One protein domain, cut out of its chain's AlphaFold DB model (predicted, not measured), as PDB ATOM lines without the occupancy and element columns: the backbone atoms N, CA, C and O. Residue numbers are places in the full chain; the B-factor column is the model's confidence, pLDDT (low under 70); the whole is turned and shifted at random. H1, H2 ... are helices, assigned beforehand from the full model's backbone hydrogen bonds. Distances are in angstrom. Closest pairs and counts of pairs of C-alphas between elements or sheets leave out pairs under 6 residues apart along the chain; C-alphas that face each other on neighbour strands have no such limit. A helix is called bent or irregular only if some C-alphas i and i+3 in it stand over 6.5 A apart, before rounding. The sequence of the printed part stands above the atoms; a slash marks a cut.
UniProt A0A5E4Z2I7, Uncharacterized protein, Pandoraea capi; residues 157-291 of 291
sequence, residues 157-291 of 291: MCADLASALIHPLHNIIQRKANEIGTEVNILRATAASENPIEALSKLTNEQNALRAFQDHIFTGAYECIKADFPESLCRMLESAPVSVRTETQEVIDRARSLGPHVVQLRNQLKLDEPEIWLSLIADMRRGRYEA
ATOM      1  N   MET A 157      93.414   0.843  13.626       88.12
ATOM      2  CA  MET A 157      93.531   2.161  14.267       88.12
ATOM      3  C   MET A 157      92.199   2.625  14.866       88.12
ATOM      4  O   MET A 157      92.157   3.143  15.981       88.12
ATOM      5  N   CYS A 158      91.093   2.388  14.157       87.44
ATOM      6  CA  CYS A 158      89.765   2.676  14.684       87.44
ATOM      7  C   CYS A 158      89.455   1.816  15.928       87.44
ATOM      8  O   CYS A 158      88.872   2.305  16.890       87.44
ATOM      9  N   ALA A 159      89.862   0.547  15.941       84.38
ATOM     10  CA  ALA A 159      89.676  -0.346  17.083       84.38
ATOM     11  C   ALA A 159      90.507   0.039  18.312       84.38
ATOM     12  O   ALA A 159      90.013  -0.020  19.443       84.38
ATOM     13  N   ASP A 160      91.758   0.444  18.088       86.00
ATOM     14  CA  ASP A 160      92.639   0.969  19.129       86.00
ATOM     15  C   ASP A 160      91.993   2.196  19.783       86.00
ATOM     16  O   ASP A 160      91.962   2.302  21.011       86.00
ATOM     17  N   LEU A 161      91.392   3.074  18.971       86.81
ATOM     18  CA  LEU A 161      90.649   4.229  19.458       86.81
ATOM     19  C   LEU A 161      89.400   3.834  20.261       86.81
ATOM     20  O   LEU A 161      89.190   4.371  21.347       86.81
ATOM     21  N   ALA A 162      88.601   2.879  19.771       85.62
ATOM     22  CA  ALA A 162      87.447   2.350  20.510       85.62
ATOM     23  C   ALA A 162      87.851   1.904  21.912       85.62
ATOM     24  O   ALA A 162      87.234   2.267  22.911       85.62
ATOM     25  N   SER A 163      88.927   1.120  21.957       85.50
ATOM     26  CA  SER A 163      89.459   0.545  23.180       85.50
ATOM     27  C   SER A 163      89.945   1.646  24.118       85.50
ATOM     28  O   SER A 163      89.669   1.587  25.311       85.50
ATOM     29  N   ALA A 164      90.605   2.680  23.588       87.38
ATOM     30  CA  ALA A 164      91.056   3.825  24.373       87.38
ATOM     31  C   ALA A 164      89.903   4.615  25.015       87.38
ATOM     32  O   ALA A 164      90.050   5.099  26.134       87.38
ATOM     33  N   LEU A 165      88.753   4.707  24.342       88.56
ATOM     34  CA  LEU A 165      87.561   5.379  24.865       88.56
ATOM     35  C   LEU A 165      86.783   4.520  25.872       88.56
ATOM     36  O   LEU A 165      86.324   5.025  26.892       88.56
ATOM     37  N   ILE A 166      86.638   3.225  25.595       89.56
ATOM     38  CA  ILE A 166      85.793   2.322  26.387       89.56
ATOM     39  C   ILE A 166      86.498   1.776  27.627       89.56
ATOM     40  O   ILE A 166      85.847   1.556  28.647       89.56
ATOM     41  N   HIS A 167      87.812   1.558  27.585       87.69
ATOM     42  CA  HIS A 167      88.526   0.918  28.693       87.69
ATOM     43  C   HIS A 167      88.430   1.689  30.026       87.69
ATOM     44  O   HIS A 167      88.186   1.051  31.053       87.69
ATOM     45  N   PRO A 168      88.562   3.031  30.074       87.94
ATOM     46  CA  PRO A 168      88.357   3.774  31.320       87.94
ATOM     47  C   PRO A 168      86.934   3.607  31.872       87.94
ATOM     48  O   PRO A 168      86.753   3.390  33.070       87.94
ATOM     49  N   LEU A 169      85.929   3.634  30.991       90.56
ATOM     50  CA  LEU A 169      84.529   3.435  31.362       90.56
ATOM     51  C   LEU A 169      84.283   2.023  31.902       90.56
ATOM     52  O   LEU A 169      83.595   1.866  32.908       90.56
ATOM     53  N   HIS A 170      84.890   1.004  31.291       89.50
ATOM     54  CA  HIS A 170      84.819  -0.373  31.774       89.50
ATOM     55  C   HIS A 170      85.321  -0.495  33.219       89.50
ATOM     56  O   HIS A 170      84.632  -1.078  34.054       89.50
ATOM     57  N   ASN A 171      86.469   0.113  33.535       89.38
ATOM     58  CA  ASN A 171      87.025   0.105  34.892       89.38
ATOM     59  C   ASN A 171      86.081   0.783  35.900       89.38
ATOM     60  O   ASN A 171      85.907   0.298  37.021       89.38
ATOM     61  N   ILE A 172      85.439   1.887  35.507       91.25
ATOM     62  CA  ILE A 172      84.460   2.596  36.342       91.25
ATOM     63  C   ILE A 172      83.219   1.729  36.583       91.25
ATOM     64  O   ILE A 172      82.797   1.585  37.730       91.25
ATOM     65  N   ILE A 173      82.661   1.129  35.528       91.88
ATOM     66  CA  ILE A 173      81.499   0.234  35.619       91.88
ATOM     67  C   ILE A 173      81.819  -0.950  36.534       91.88
ATOM     68  O   ILE A 173      81.044  -1.249  37.441       91.88
ATOM     69  N   GLN A 174      82.979  -1.588  36.348       90.56
ATOM     70  CA  GLN A 174      83.406  -2.727  37.157       90.56
ATOM     71  C   GLN A 174      83.562  -2.343  38.633       90.56
ATOM     72  O   GLN A 174      83.085  -3.062  39.513       90.56
ATOM     73  N   ARG A 175      84.174  -1.187  38.919       91.88
ATOM     74  CA  ARG A 175      84.301  -0.673  40.287       91.88
ATOM     75  C   ARG A 175      82.933  -0.444  40.932       91.88
ATOM     76  O   ARG A 175      82.697  -0.965  42.018       91.88
ATOM     77  N   LYS A 176      82.009   0.239  40.249       93.56
ATOM     78  CA  LYS A 176      80.649   0.473  40.770       93.56
ATOM     79  C   LYS A 176      79.863  -0.824  40.962       93.56
ATOM     80  O   LYS A 176      79.184  -0.990  41.970       93.56
ATOM     81  N   ALA A 177      79.988  -1.778  40.040       90.38
ATOM     82  CA  ALA A 177      79.350  -3.085  40.166       90.38
ATOM     83  C   ALA A 177      79.859  -3.869  41.395       90.38
ATOM     84  O   ALA A 177      79.076  -4.578  42.038       90.38
ATOM     85  N   ASN A 178      81.144  -3.721  41.740       91.19
ATOM     86  CA  ASN A 178      81.746  -4.306  42.942       91.19
ATOM     87  C   ASN A 178      81.307  -3.585  44.228       91.19
ATOM     88  O   ASN A 178      81.002  -4.250  45.221       91.19
ATOM     89  N   GLU A 179      81.237  -2.249  44.210       93.00
ATOM     90  CA  GLU A 179      80.719  -1.432  45.321       93.00
ATOM     91  C   GLU A 179      79.270  -1.840  45.652       93.00
ATOM     92  O   GLU A 179      78.982  -2.229  46.786       93.00
ATOM     93  N   ILE A 180      78.391  -1.903  44.644       91.69
ATOM     94  CA  ILE A 180      76.995  -2.350  44.800       91.69
ATOM     95  C   ILE A 180      76.928  -3.807  45.270       91.69
ATOM     96  O   ILE A 180      76.134  -4.144  46.146       91.69
ATOM     97  N   GLY A 181      77.768  -4.692  44.724       89.94
ATOM     98  CA  GLY A 181      77.821  -6.090  45.161       89.94
ATOM     99  C   GLY A 181      78.187  -6.236  46.641       89.94
ATOM    100  O   GLY A 181      77.635  -7.091  47.336       89.94
ATOM    101  N   THR A 182      79.073  -5.374  47.139       91.75
ATOM    102  CA  THR A 182      79.450  -5.321  48.556       91.75
ATOM    103  C   THR A 182      78.283  -4.828  49.412       91.75
ATOM    104  O   THR A 182      77.958  -5.461  50.417       91.75
ATOM    105  N   GLU A 183      77.596  -3.766  48.986       89.69
ATOM    106  CA  GLU A 183      76.423  -3.217  49.679       89.69
ATOM    107  C   GLU A 183      75.269  -4.229  49.765       89.69
ATOM    108  O   GLU A 183      74.698  -4.440  50.835       89.69
ATOM    109  N   VAL A 184      74.990  -4.945  48.669       88.69
ATOM    110  CA  VAL A 184      74.008  -6.042  48.624       88.69
ATOM    111  C   VAL A 184      74.341  -7.130  49.648       88.69
ATOM    112  O   VAL A 184      73.448  -7.615  50.345       88.69
ATOM    113  N   ASN A 185      75.613  -7.520  49.761       88.56
ATOM    114  CA  ASN A 185      76.039  -8.547  50.714       88.56
ATOM    115  C   ASN A 185      75.913  -8.072  52.169       88.56
ATOM    116  O   ASN A 185      75.436  -8.834  53.011       88.56
ATOM    117  N   ILE A 186      76.279  -6.818  52.460       88.00
ATOM    118  CA  ILE A 186      76.117  -6.214  53.791       88.00
ATOM    119  C   ILE A 186      74.634  -6.158  54.170       88.00
ATOM    120  O   ILE A 186      74.261  -6.611  55.252       88.00
ATOM    121  N   LEU A 187      73.768  -5.667  53.281       85.81
ATOM    122  CA  LEU A 187      72.330  -5.586  53.540       85.81
ATOM    123  C   LEU A 187      71.707  -6.963  53.771       85.81
ATOM    124  O   LEU A 187      70.927  -7.115  54.705       85.81
ATOM    125  N   ARG A 188      72.096  -7.991  53.002       84.69
ATOM    126  CA  ARG A 188      71.657  -9.378  53.246       84.69
ATOM    127  C   ARG A 188      72.076  -9.891  54.622       84.69
ATOM    128  O   ARG A 188      71.289 -10.578  55.264       84.69
ATOM    129  N   ALA A 189      73.282  -9.552  55.076       83.19
ATOM    130  CA  ALA A 189      73.773  -9.934  56.399       83.19
ATOM    131  C   ALA A 189      73.098  -9.148  57.543       83.19
ATOM    132  O   ALA A 189      72.975  -9.666  58.649       83.19
ATOM    133  N   THR A 190      72.642  -7.917  57.278       79.38
ATOM    134  CA  THR A 190      72.106  -6.977  58.288       79.38
ATOM    135  C   THR A 190      70.568  -6.947  58.338       79.38
ATOM    136  O   THR A 190      69.994  -6.299  59.207       79.38
ATOM    137  N   ALA A 191      69.879  -7.669  57.442       61.97
ATOM    138  CA  ALA A 191      68.423  -7.667  57.222       61.97
ATOM    139  C   ALA A 191      67.539  -8.203  58.383       61.97
ATOM    140  O   ALA A 191      66.408  -8.624  58.155       61.97
ATOM    141  N   ALA A 192      68.005  -8.144  59.633       58.56
ATOM    142  CA  ALA A 192      67.180  -8.309  60.832       58.56
ATOM    143  C   ALA A 192      66.366  -7.042  61.200       58.56
ATOM    144  O   ALA A 192      65.631  -7.053  62.182       58.56
ATOM    145  N   SER A 193      66.491  -5.948  60.438       54.06
ATOM    146  CA  SER A 193      65.946  -4.621  60.754       54.06
ATOM    147  C   SER A 193      65.129  -4.072  59.577       54.06
ATOM    148  O   SER A 193      65.565  -4.156  58.435       54.06
ATOM    149  N   GLU A 194      63.941  -3.553  59.887       60.28
ATOM    150  CA  GLU A 194      62.827  -3.092  59.040       60.28
ATOM    151  C   GLU A 194      63.133  -2.666  57.582       60.28
ATOM    152  O   GLU A 194      63.990  -1.836  57.296       60.28
ATOM    153  N   ASN A 195      62.330  -3.211  56.657       64.12
ATOM    154  CA  ASN A 195      62.278  -2.945  55.209       64.12
ATOM    155  C   ASN A 195      63.523  -3.232  54.316       64.12
ATOM    156  O   ASN A 195      63.793  -2.498  53.364       64.12
ATOM    157  N   PRO A 196      64.238  -4.361  54.495       71.75
ATOM    158  CA  PRO A 196      65.404  -4.716  53.678       71.75
ATOM    159  C   PRO A 196      65.061  -5.159  52.241       71.75
ATOM    160  O   PRO A 196      65.940  -5.185  51.384       71.75
ATOM    161  N   ILE A 197      63.803  -5.516  51.952       79.50
ATOM    162  CA  ILE A 197      63.408  -6.134  50.671       79.50
ATOM    163  C   ILE A 197      63.432  -5.121  49.515       79.50
ATOM    164  O   ILE A 197      63.941  -5.435  48.439       79.50
ATOM    165  N   GLU A 198      62.923  -3.905  49.726       84.62
ATOM    166  CA  GLU A 198      62.852  -2.879  48.676       84.62
ATOM    167  C   GLU A 198      64.247  -2.358  48.299       84.62
ATOM    168  O   GLU A 198      64.607  -2.330  47.120       84.62
ATOM    169  N   ALA A 199      65.074  -2.029  49.298       84.94
ATOM    170  CA  ALA A 199      66.453  -1.590  49.087       84.94
ATOM    171  C   ALA A 199      67.299  -2.675  48.396       84.94
ATOM    172  O   ALA A 199      68.023  -2.390  47.439       84.94
ATOM    173  N   LEU A 200      67.151  -3.937  48.820       87.31
ATOM    174  CA  LEU A 200      67.840  -5.068  48.205       87.31
ATOM    175  C   LEU A 200      67.402  -5.288  46.751       87.31
ATOM    176  O   LEU A 200      68.247  -5.545  45.892       87.31
ATOM    177  N   SER A 201      66.101  -5.175  46.466       89.00
ATOM    178  CA  SER A 201      65.570  -5.284  45.103       89.00
ATOM    179  C   SER A 201      66.138  -4.184  44.205       89.00
ATOM    180  O   SER A 201      66.649  -4.483  43.125       89.00
ATOM    181  N   LYS A 202      66.150  -2.931  44.678       90.19
ATOM    182  CA  LYS A 202      66.703  -1.790  43.938       90.19
ATOM    183  C   LYS A 202      68.184  -1.983  43.596       90.19
ATOM    184  O   LYS A 202      68.553  -1.833  42.435       90.19
ATOM    185  N   LEU A 203      69.016  -2.358  44.570       90.00
ATOM    186  CA  LEU A 203      70.452  -2.571  44.348       90.00
ATOM    187  C   LEU A 203      70.738  -3.781  43.453       90.00
ATOM    188  O   LEU A 203      71.626  -3.727  42.607       90.00
ATOM    189  N   THR A 204      69.961  -4.859  43.592       90.75
ATOM    190  CA  THR A 204      70.089  -6.038  42.720       90.75
ATOM    191  C   THR A 204      69.735  -5.690  41.272       90.75
ATOM    192  O   THR A 204      70.446  -6.088  40.349       90.75
ATOM    193  N   ASN A 205      68.667  -4.913  41.061       92.88
ATOM    194  CA  ASN A 205      68.272  -4.449  39.733       92.88
ATOM    195  C   ASN A 205      69.346  -3.548  39.111       92.88
ATOM    196  O   ASN A 205      69.694  -3.741  37.948       92.88
ATOM    197  N   GLU A 206      69.918  -2.627  39.889       93.31
ATOM    198  CA  GLU A 206      71.006  -1.759  39.427       93.31
ATOM    199  C   GLU A 206      72.262  -2.564  39.061       93.31
ATOM    200  O   GLU A 206      72.856  -2.351  38.004       93.31
ATOM    201  N   GLN A 207      72.643  -3.548  39.883       92.12
ATOM    202  CA  GLN A 207      73.779  -4.424  39.594       92.12
ATOM    203  C   GLN A 207      73.582  -5.205  38.288       92.12
ATOM    204  O   GLN A 207      74.510  -5.324  37.485       92.12
ATOM    205  N   ASN A 208      72.377  -5.734  38.065       92.12
ATOM    206  CA  ASN A 208      72.039  -6.448  36.837       92.12
ATOM    207  C   ASN A 208      72.063  -5.515  35.619       92.12
ATOM    208  O   ASN A 208      72.586  -5.905  34.576       92.12
ATOM    209  N   ALA A 209      71.561  -4.283  35.757       93.62
ATOM    210  CA  ALA A 209      71.605  -3.279  34.698       93.62
ATOM    211  C   ALA A 209      73.050  -2.911  34.322       93.62
ATOM    212  O   ALA A 209      73.377  -2.861  33.138       93.62
ATOM    213  N   LEU A 210      73.936  -2.728  35.308       93.56
ATOM    214  CA  LEU A 210      75.357  -2.459  35.067       93.56
ATOM    215  C   LEU A 210      76.063  -3.615  34.360       93.56
ATOM    216  O   LEU A 210      76.817  -3.369  33.425       93.56
ATOM    217  N   ARG A 211      75.803  -4.866  34.760       90.88
ATOM    218  CA  ARG A 211      76.378  -6.046  34.090       90.88
ATOM    219  C   ARG A 211      75.883  -6.186  32.655       90.88
ATOM    220  O   ARG A 211      76.693  -6.338  31.750       90.88
ATOM    221  N   ALA A 212      74.573  -6.054  32.438       92.38
ATOM    222  CA  ALA A 212      73.995  -6.099  31.097       92.38
ATOM    223  C   ALA A 212      74.577  -4.998  30.195       92.38
ATOM    224  O   ALA A 212      74.906  -5.247  29.037       92.38
ATOM    225  N   PHE A 213      74.757  -3.792  30.737       93.94
ATOM    226  CA  PHE A 213      75.387  -2.686  30.023       93.94
ATOM    227  C   PHE A 213      76.875  -2.942  29.739       93.94
ATOM    228  O   PHE A 213      77.340  -2.682  28.631       93.94
ATOM    229  N   GLN A 214      77.615  -3.499  30.701       91.06
ATOM    230  CA  GLN A 214      79.019  -3.878  30.536       91.06
ATOM    231  C   GLN A 214      79.196  -4.899  29.405       91.06
ATOM    232  O   GLN A 214      80.045  -4.700  28.532       91.06
ATOM    233  N   ASP A 215      78.369  -5.946  29.385       89.31
ATOM    234  CA  ASP A 215      78.376  -6.974  28.340       89.31
ATOM    235  C   ASP A 215      78.015  -6.377  26.973       89.31
ATOM    236  O   ASP A 215      78.659  -6.676  25.959       89.31
ATOM    237  N   HIS A 216      77.024  -5.479  26.942       90.00
ATOM    238  CA  HIS A 216      76.607  -4.787  25.727       90.00
ATOM    239  C   HIS A 216      77.725  -3.914  25.145       90.00
ATOM    240  O   HIS A 216      78.012  -4.005  23.952       90.00
ATOM    241  N   ILE A 217      78.413  -3.125  25.979       89.31
ATOM    242  CA  ILE A 217      79.541  -2.299  25.536       89.31
ATOM    243  C   ILE A 217      80.700  -3.169  25.048       89.31
ATOM    244  O   ILE A 217      81.266  -2.894  23.992       89.31
ATOM    245  N   PHE A 218      81.070  -4.207  25.801       81.81
ATOM    246  CA  PHE A 218      82.249  -5.013  25.484       81.81
ATOM    247  C   PHE A 218      82.096  -5.757  24.152       81.81
ATOM    248  O   PHE A 218      83.040  -5.843  23.369       81.81
ATOM    249  N   THR A 219      80.889  -6.247  23.867       81.81
ATOM    250  CA  THR A 219      80.580  -6.935  22.607       81.81
ATOM    251  C   THR A 219      80.297  -5.965  21.456       81.81
ATOM    252  O   THR A 219      80.693  -6.228  20.321       81.81
ATOM    253  N   GLY A 220      79.641  -4.833  21.730       82.81
ATOM    254  CA  GLY A 220      79.132  -3.915  20.712       82.81
ATOM    255  C   GLY A 220      80.092  -2.807  20.278       82.81
ATOM    256  O   GLY A 220      80.030  -2.375  19.125       82.81
ATOM    257  N   ALA A 221      81.002  -2.346  21.145       80.19
ATOM    258  CA  ALA A 221      81.824  -1.158  20.879       80.19
ATOM    259  C   ALA A 221      82.675  -1.279  19.609       80.19
ATOM    260  O   ALA A 221      82.780  -0.334  18.825       80.19
ATOM    261  N   TYR A 222      83.266  -2.452  19.389       74.88
ATOM    262  CA  TYR A 222      84.123  -2.705  18.235       74.88
ATOM    263  C   TYR A 222      83.341  -2.695  16.912       74.88
ATOM    264  O   TYR A 222      83.809  -2.149  15.911       74.88
ATOM    265  N   GLU A 223      82.122  -3.236  16.912       80.69
ATOM    266  CA  GLU A 223      81.260  -3.256  15.727       80.69
ATOM    267  C   GLU A 223      80.660  -1.877  15.429       80.69
ATOM    268  O   GLU A 223      80.599  -1.474  14.264       80.69
ATOM    269  N   CYS A 224      80.329  -1.102  16.468       79.00
ATOM    270  CA  CYS A 224      79.905   0.294  16.331       79.00
ATOM    271  C   CYS A 224      80.947   1.105  15.556       79.00
ATOM    272  O   CYS A 224      80.642   1.814  14.595       79.00
ATOM    273  N   ILE A 225      82.218   0.919  15.912       74.38
ATOM    274  CA  ILE A 225      83.301   1.632  15.257       74.38
ATOM    275  C   ILE A 225      83.321   1.316  13.765       74.38
ATOM    276  O   ILE A 225      83.328   2.244  12.965       74.38
ATOM    277  N   LYS A 226      83.287   0.045  13.356       74.19
ATOM    278  CA  LYS A 226      83.351  -0.328  11.932       74.19
ATOM    279  C   LYS A 226      82.199   0.233  11.099       74.19
ATOM    280  O   LYS A 226      82.432   0.593   9.948       74.19
ATOM    281  N   ALA A 227      80.993   0.274  11.659       75.00
ATOM    282  CA  ALA A 227      79.786   0.601  10.913       75.00
ATOM    283  C   ALA A 227      79.595   2.113  10.732       75.00
ATOM    284  O   ALA A 227      79.518   2.585   9.603       75.00
ATOM    285  N   ASP A 228      79.520   2.857  11.836       84.44
ATOM    286  CA  ASP A 228      78.940   4.206  11.843       84.44
ATOM    287  C   ASP A 228      79.433   4.976  13.075       84.44
ATOM    288  O   ASP A 228      78.708   5.186  14.049       84.44
ATOM    289  N   PHE A 229      80.737   5.246  13.115       84.75
ATOM    290  CA  PHE A 229      81.349   6.009  14.198       84.75
ATOM    291  C   PHE A 229      81.258   7.511  13.902       84.75
ATOM    292  O   PHE A 229      81.647   7.893  12.794       84.75
ATOM    293  N   PRO A 230      80.932   8.357  14.900       90.94
ATOM    294  CA  PRO A 230      80.730   8.043  16.326       90.94
ATOM    295  C   PRO A 230      79.294   7.667  16.735       90.94
ATOM    296  O   PRO A 230      79.077   7.266  17.878       90.94
ATOM    297  N   GLU A 231      78.312   7.789  15.849       91.75
ATOM    298  CA  GLU A 231      76.878   7.771  16.165       91.75
ATOM    299  C   GLU A 231      76.407   6.449  16.779       91.75
ATOM    300  O   GLU A 231      75.631   6.441  17.734       91.75
ATOM    301  N   SER A 232      76.868   5.316  16.256       90.50
ATOM    302  CA  SER A 232      76.541   3.990  16.801       90.50
ATOM    303  C   SER A 232      77.089   3.785  18.217       90.50
ATOM    304  O   SER A 232      76.366   3.294  19.084       90.50
ATOM    305  N   LEU A 233      78.323   4.232  18.479       90.75
ATOM    306  CA  LEU A 233      78.925   4.196  19.810       90.75
ATOM    307  C   LEU A 233      78.144   5.100  20.769       90.75
ATOM    308  O   LEU A 233      77.826   4.677  21.875       90.75
ATOM    309  N   CYS A 234      77.785   6.309  20.334       92.75
ATOM    310  CA  CYS A 234      76.994   7.235  21.144       92.75
ATOM    311  C   CYS A 234      75.633   6.635  21.514       92.75
ATOM    312  O   CYS A 234      75.289   6.615  22.689       92.75
ATOM    313  N   ARG A 235      74.899   6.068  20.547       93.31
ATOM    314  CA  ARG A 235      73.604   5.411  20.797       93.31
ATOM    315  C   ARG A 235      73.709   4.253  21.785       93.31
ATOM    316  O   ARG A 235      72.845   4.088  22.639       93.31
ATOM    317  N   MET A 236      74.769   3.453  21.677       92.31
ATOM    318  CA  MET A 236      75.031   2.373  22.626       92.31
ATOM    319  C   MET A 236      75.238   2.931  24.040       92.31
ATOM    320  O   MET A 236      74.640   2.446  24.997       92.31
ATOM    321  N   LEU A 237      76.039   3.988  24.163       93.81
ATOM    322  CA  LEU A 237      76.354   4.649  25.426       93.81
ATOM    323  C   LEU A 237      75.156   5.408  26.034       93.81
ATOM    324  O   LEU A 237      75.015   5.457  27.251       93.81
ATOM    325  N   GLU A 238      74.231   5.923  25.227       94.44
ATOM    326  CA  GLU A 238      73.000   6.578  25.698       94.44
ATOM    327  C   GLU A 238      72.067   5.629  26.478       94.44
ATOM    328  O   GLU A 238      71.251   6.087  27.279       94.44
ATOM    329  N   SER A 239      72.222   4.308  26.314       92.69
ATOM    330  CA  SER A 239      71.487   3.290  27.084       92.69
ATOM    331  C   SER A 239      72.036   3.046  28.501       92.69
ATOM    332  O   SER A 239      71.529   2.183  29.221       92.69
ATOM    333  N   ALA A 240      73.053   3.807  28.921       94.50
ATOM    334  CA  ALA A 240      73.717   3.656  30.207       94.50
ATOM    335  C   ALA A 240      72.764   3.751  31.419       94.50
ATOM    336  O   ALA A 240      71.922   4.665  31.490       94.50
ATOM    337  N   PRO A 241      72.952   2.887  32.439       94.25
ATOM    338  CA  PRO A 241      72.328   3.052  33.745       94.25
ATOM    339  C   PRO A 241      72.616   4.434  34.337       94.25
ATOM    340  O   PRO A 241      73.673   5.029  34.112       94.25
ATOM    341  N   VAL A 242      71.676   4.951  35.133       91.69
ATOM    342  CA  VAL A 242      71.776   6.298  35.725       91.69
ATOM    343  C   VAL A 242      73.056   6.452  36.552       91.69
ATOM    344  O   VAL A 242      73.668   7.518  36.528       91.69
ATOM    345  N   SER A 243      73.499   5.385  37.222       91.06
ATOM    346  CA  SER A 243      74.700   5.381  38.064       91.06
ATOM    347  C   SER A 243      76.011   5.657  37.328       91.06
ATOM    348  O   SER A 243      76.972   6.055  37.982       91.06
ATOM    349  N   VAL A 244      76.070   5.463  36.007       94.56
ATOM    350  CA  VAL A 244      77.271   5.681  35.172       94.56
ATOM    351  C   VAL A 244      77.043   6.712  34.069       94.56
ATOM    352  O   VAL A 244      77.845   6.839  33.143       94.56
ATOM    353  N   ARG A 245      75.922   7.440  34.121       93.50
ATOM    354  CA  ARG A 245      75.509   8.348  33.046       93.50
ATOM    355  C   ARG A 245      76.480   9.507  32.855       93.50
ATOM    356  O   ARG A 245      76.764   9.858  31.716       93.50
ATOM    357  N   THR A 246      76.992  10.076  33.942       93.75
ATOM    358  CA  THR A 246      77.947  11.191  33.885       93.75
ATOM    359  C   THR A 246      79.234  10.763  33.191       93.75
ATOM    360  O   THR A 246      79.658  11.393  32.230       93.75
ATOM    361  N   GLU A 247      79.805   9.637  33.613       93.62
ATOM    362  CA  GLU A 247      81.043   9.098  33.046       93.62
ATOM    363  C   GLU A 247      80.839   8.653  31.593       93.62
ATOM    364  O   GLU A 247      81.717   8.802  30.749       93.62
ATOM    365  N   THR A 248      79.644   8.159  31.271       94.00
ATOM    366  CA  THR A 248      79.285   7.809  29.897       94.00
ATOM    367  C   THR A 248      79.145   9.045  29.004       94.00
ATOM    368  O   THR A 248      79.562   9.006  27.845       94.00
ATOM    369  N   GLN A 249      78.620  10.158  29.528       95.12
ATOM    370  CA  GLN A 249      78.494  11.413  28.784       95.12
ATOM    371  C   GLN A 249      79.863  11.973  28.379       95.12
ATOM    372  O   GLN A 249      80.035  12.381  27.234       95.12
ATOM    373  N   GLU A 250      80.860  11.905  29.266       93.38
ATOM    374  CA  GLU A 250      82.235  12.305  28.942       93.38
ATOM    375  C   GLU A 250      82.806  11.492  27.768       93.38
ATOM    376  O   GLU A 250      83.455  12.037  26.870       93.38
ATOM    377  N   VAL A 251      82.525  10.184  27.729       92.81
ATOM    378  CA  VAL A 251      82.945   9.311  26.623       92.81
ATOM    379  C   VAL A 251      82.192   9.642  25.335       92.81
ATOM    380  O   VAL A 251      82.811   9.652  24.271       92.81
ATOM    381  N   ILE A 252      80.892   9.949  25.406       94.75
ATOM    382  CA  ILE A 252      80.086  10.385  24.253       94.75
ATOM    383  C   ILE A 252      80.657  11.673  23.656       94.75
ATOM    384  O   ILE A 252      80.887  11.741  22.447       94.75
ATOM    385  N   ASP A 253      80.924  12.679  24.486       94.50
ATOM    386  CA  ASP A 253      81.441  13.971  24.034       94.50
ATOM    387  C   ASP A 253      82.818  13.804  23.382       94.50
ATOM    388  O   ASP A 253      83.081  14.331  22.293       94.50
ATOM    389  N   ARG A 254      83.671  12.964  23.980       91.81
ATOM    390  CA  ARG A 254      84.974  12.628  23.407       91.81
ATOM    391  C   ARG A 254      84.845  11.855  22.096       91.81
ATOM    392  O   ARG A 254      85.530  12.198  21.134       91.81
ATOM    393  N   ALA A 255      83.958  10.866  22.009       92.00
ATOM    394  CA  ALA A 255      83.713  10.118  20.777       92.00
ATOM    395  C   ALA A 255      83.244  11.041  19.642       92.00
ATOM    396  O   ALA A 255      83.777  10.963  18.535       92.00
ATOM    397  N   ARG A 256      82.320  11.969  19.928       94.19
ATOM    398  CA  ARG A 256      81.845  12.979  18.969       94.19
ATOM    399  C   ARG A 256      82.970  13.884  18.481       94.19
ATOM    400  O   ARG A 256      83.090  14.087  17.276       94.19
ATOM    401  N   SER A 257      83.832  14.355  19.387       92.19
ATOM    402  CA  SER A 257      84.993  15.179  19.016       92.19
ATOM    403  C   SER A 257      85.954  14.459  18.060       92.19
ATOM    404  O   SER A 257      86.561  15.083  17.194       92.19
ATOM    405  N   LEU A 258      86.044  13.127  18.160       90.50
ATOM    406  CA  LEU A 258      86.937  12.298  17.351       90.50
ATOM    407  C   LEU A 258      86.305  11.792  16.046       90.50
ATOM    408  O   LEU A 258      87.021  11.278  15.183       90.50
ATOM    409  N   GLY A 259      84.988  11.941  15.883       90.50
ATOM    410  CA  GLY A 259      84.240  11.519  14.698       90.50
ATOM    411  C   GLY A 259      84.835  12.019  13.378       90.50
ATOM    412  O   GLY A 259      85.151  11.191  12.517       90.50
ATOM    413  N   PRO A 260      85.081  13.336  13.226       90.62
ATOM    414  CA  PRO A 260      85.688  13.891  12.016       90.62
ATOM    415  C   PRO A 260      87.032  13.242  11.656       90.62
ATOM    416  O   PRO A 260      87.273  12.936  10.490       90.62
ATOM    417  N   HIS A 261      87.872  12.945  12.652       89.94
ATOM    418  CA  HIS A 261      89.175  12.308  12.440       89.94
ATOM    419  C   HIS A 261      89.047  10.851  11.970       89.94
ATOM    420  O   HIS A 261      89.819  10.404  11.123       89.94
ATOM    421  N   VAL A 262      88.049  10.103  12.459       90.12
ATOM    422  CA  VAL A 262      87.771   8.737  11.976       90.12
ATOM    423  C   VAL A 262      87.303   8.755  10.520       90.12
ATOM    424  O   VAL A 262      87.771   7.948   9.711       90.12
ATOM    425  N   VAL A 263      86.407   9.680  10.169       89.88
ATOM    426  CA  VAL A 263      85.937   9.863   8.785       89.88
ATOM    427  C   VAL A 263      87.105  10.234   7.874       89.88
ATOM    428  O   VAL A 263      87.262   9.659   6.793       89.88
ATOM    429  N   GLN A 264      87.969  11.140   8.332       90.88
ATOM    430  CA  GLN A 264      89.166  11.527   7.604       90.88
ATOM    431  C   GLN A 264      90.106  10.342   7.378       90.88
ATOM    432  O   GLN A 264      90.502  10.098   6.238       90.88
ATOM    433  N   LEU A 265      90.405   9.554   8.414       91.75
ATOM    434  CA  LEU A 265      91.253   8.374   8.272       91.75
ATOM    435  C   LEU A 265      90.689   7.404   7.226       91.75
ATOM    436  O   LEU A 265      91.436   6.891   6.399       91.75
ATOM    437  N   ARG A 266      89.378   7.150   7.234       90.38
ATOM    438  CA  ARG A 266      88.744   6.198   6.302       90.38
ATOM    439  C   ARG A 266      88.793   6.654   4.853       90.38
ATOM    440  O   ARG A 266      88.989   5.826   3.963       90.38
ATOM    441  N   ASN A 267      88.603   7.951   4.638       90.62
ATOM    442  CA  ASN A 267      88.436   8.515   3.304       90.62
ATOM    443  C   ASN A 267      89.762   8.990   2.703       90.62
ATOM    444  O   ASN A 267      89.996   8.823   1.512       90.62
ATOM    445  N   GLN A 268      90.634   9.575   3.522       91.69
ATOM    446  CA  GLN A 268      91.884  10.205   3.091       91.69
ATOM    447  C   GLN A 268      93.128   9.397   3.477       91.69
ATOM    448  O   GLN A 268      94.221   9.690   2.985       91.69
ATOM    449  N   LEU A 269      92.966   8.370   4.322       92.31
ATOM    450  CA  LEU A 269      94.050   7.511   4.808       92.31
ATOM    451  C   LEU A 269      95.121   8.293   5.581       92.31
ATOM    452  O   LEU A 269      96.285   7.902   5.599       92.31
ATOM    453  N   LYS A 270      94.729   9.408   6.203       91.25
ATOM    454  CA  LYS A 270      95.602  10.335   6.927       91.25
ATOM    455  C   LYS A 270      94.868  10.908   8.142       91.25
ATOM    456  O   LYS A 270      93.642  10.982   8.142       91.25
ATOM    457  N   LEU A 271      95.637  11.307   9.151       87.38
ATOM    458  CA  LEU A 271      95.191  12.125  10.276       87.38
ATOM    459  C   LEU A 271      95.852  13.503  10.171       87.38
ATOM    460  O   LEU A 271      97.061  13.568   9.935       87.38
ATOM    461  N   ASP A 272      95.090  14.581  10.348       83.94
ATOM    462  CA  ASP A 272      95.666  15.935  10.400       83.94
ATOM    463  C   ASP A 272      96.449  16.189  11.693       83.94
ATOM    464  O   ASP A 272      97.492  16.835  11.657       83.94
ATOM    465  N   GLU A 273      95.991  15.612  12.805       86.75
ATOM    466  CA  GLU A 273      96.589  15.758  14.139       86.75
ATOM    467  C   GLU A 273      96.815  14.370  14.769       86.75
ATOM    468  O   GLU A 273      96.115  13.968  15.709       86.75
ATOM    469  N   PRO A 274      97.744  13.561  14.219       88.12
ATOM    470  CA  PRO A 274      97.970  12.196  14.685       88.12
ATOM    471  C   PRO A 274      98.366  12.137  16.167       88.12
ATOM    472  O   PRO A 274      98.052  11.159  16.839       88.12
ATOM    473  N   GLU A 275      98.999  13.172  16.713       88.00
ATOM    474  CA  GLU A 275      99.472  13.241  18.097       88.00
ATOM    475  C   GLU A 275      98.329  13.128  19.111       88.00
ATOM    476  O   GLU A 275      98.477  12.438  20.121       88.00
ATOM    477  N   ILE A 276      97.170  13.737  18.840       85.38
ATOM    478  CA  ILE A 276      95.995  13.671  19.727       85.38
ATOM    479  C   ILE A 276      95.476  12.234  19.817       85.38
ATOM    480  O   ILE A 276      95.153  11.728  20.892       85.38
ATOM    481  N   TRP A 277      95.443  11.539  18.686       87.56
ATOM    482  CA  TRP A 277      95.023  10.143  18.627       87.56
ATOM    483  C   TRP A 277      96.030   9.195  19.261       87.56
ATOM    484  O   TRP A 277      95.673   8.316  20.045       87.56
ATOM    485  N   LEU A 278      97.300   9.366  18.908       88.00
ATOM    486  CA  LEU A 278      98.372   8.494  19.357       88.00
ATOM    487  C   LEU A 278      98.614   8.644  20.861       88.00
ATOM    488  O   LEU A 278      98.846   7.636  21.525       88.00
ATOM    489  N   SER A 279      98.503   9.862  21.406       86.69
ATOM    490  CA  SER A 279      98.571  10.102  22.854       86.69
ATOM    491  C   SER A 279      97.412   9.438  23.590       86.69
ATOM    492  O   SER A 279      97.655   8.715  24.550       86.69
ATOM    493  N   LEU A 280      96.178   9.555  23.090       84.56
ATOM    494  CA  LEU A 280      95.017   8.879  23.676       84.56
ATOM    495  C   LEU A 280      95.191   7.351  23.728       84.56
ATOM    496  O   LEU A 280      94.923   6.718  24.751       84.56
ATOM    497  N   ILE A 281      95.680   6.745  22.643       85.44
ATOM    498  CA  ILE A 281      95.955   5.300  22.600       85.44
ATOM    499  C   ILE A 281      97.106   4.929  23.555       85.44
ATOM    500  O   ILE A 281      97.063   3.879  24.206       85.44
ATOM    501  N   ALA A 282      98.133   5.776  23.657       84.56
ATOM    502  CA  ALA A 282      99.266   5.568  24.554       84.56
ATOM    503  C   ALA A 282      98.873   5.675  26.038       84.56
ATOM    504  O   ALA A 282      99.324   4.860  26.843       84.56
ATOM    505  N   ASP A 283      98.006   6.621  26.395       81.44
ATOM    506  CA  ASP A 283      97.503   6.819  27.758       81.44
ATOM    507  C   ASP A 283      96.731   5.596  28.250       81.44
ATOM    508  O   ASP A 283      96.993   5.094  29.344       81.44
ATOM    509  N   MET A 284      95.856   5.037  27.407       78.94
ATOM    510  CA  MET A 284      95.153   3.793  27.729       78.94
ATOM    511  C   MET A 284      96.124   2.627  27.964       78.94
ATOM    512  O   MET A 284      95.901   1.801  28.850       78.94
ATOM    513  N   ARG A 285      97.221   2.542  27.201       69.75
ATOM    514  CA  ARG A 285      98.245   1.516  27.437       69.75
ATOM    515  C   ARG A 285      98.946   1.714  28.775       69.75
ATOM    516  O   ARG A 285      99.092   0.732  29.489       69.75
ATOM    517  N   ARG A 286      99.334   2.941  29.133       72.25
ATOM    518  CA  ARG A 286      99.961   3.226  30.437       72.25
ATOM    519  C   ARG A 286      99.047   2.837  31.598       72.25
ATOM    520  O   ARG A 286      99.475   2.090  32.469       72.25
ATOM    521  N   GLY A 287      97.767   3.204  31.525       65.19
ATOM    522  CA  GLY A 287      96.776   2.826  32.534       65.19
ATOM    523  C   GLY A 287      96.555   1.313  32.689       65.19
ATOM    524  O   GLY A 287      96.137   0.880  33.755       65.19
ATOM    525  N   ARG A 288      96.860   0.491  31.671       57.59
ATOM    526  CA  ARG A 288      96.820  -0.984  31.768       57.59
ATOM    527  C   ARG A 288      98.019  -1.605  32.489       57.59
ATOM    528  O   ARG A 288      97.922  -2.758  32.884       57.59
ATOM    529  N   TYR A 289      99.137  -0.891  32.603       49.28
ATOM    530  CA  TYR A 289     100.333  -1.377  33.303       49.28
ATOM    531  C   TYR A 289     100.440  -0.844  34.738       49.28
ATOM    532  O   TYR A 289     101.249  -1.352  35.508       49.28
ATOM    533  N   GLU A 290      99.650   0.173  35.084       48.03
ATOM    534  CA  GLU A 290      99.626   0.791  36.417       48.03
ATOM    535  C   GLU A 290      98.467   0.299  37.308       48.03
ATOM    536  O   GLU A 290      98.470   0.587  38.505       48.03
ATOM    537  N   ALA A 291      97.494  -0.430  36.745       43.84
ATOM    538  CA  ALA A 291      96.356  -1.037  37.448       43.84
ATOM    539  C   ALA A 291      96.586  -2.531  37.717       43.84
ATOM    540  O   ALA A 291      96.144  -2.998  38.790       43.84
TER     541      ALA A 291
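What this domain is: This is residues 157 to 291 of the 291 residues of an uncharacterized protein of Pandoraea capi (UniProt A0A5E4Z2I7). What shape? A long helical hairpin, H1 and H2, has H3 and H4 packed near its open end and H5 on H1. What builds it? This loose, all-helix domain of 135 printed residues has five named helices, a radius of gyration of the C-alphas of 18.2 A and spans of 65 by 31 by 21 A.

How they stand to each other: What comes first? H1, residues 157 to 190, is bent: C-alphas 165 and 168, between arms H1a and H1b, are 6.7 A apart. What follows? H1b and H2, residues 196 to 228, form a hairpin, C-alphas 177 and 207 closest at 5.8 A. H3, residues 231 to 238, and H4, residues 242 to 268, form another. In H1a, H1b and H3 every O i to N i+4 pair is within hydrogen-bond range.

Where its parts are: Where does H1 begin? C-alpha 157 is at (93.531, 2.161, 14.267). And the last helix? H5, residues 274 to 290, ends at (99.626, 0.791, 36.417).

The domain as a whole: Any cut? The printed part has none. Low confidence? Eleven printed residues have pLDDT under 70: residues 191 to 195, residue 285 and residues 287 to 291.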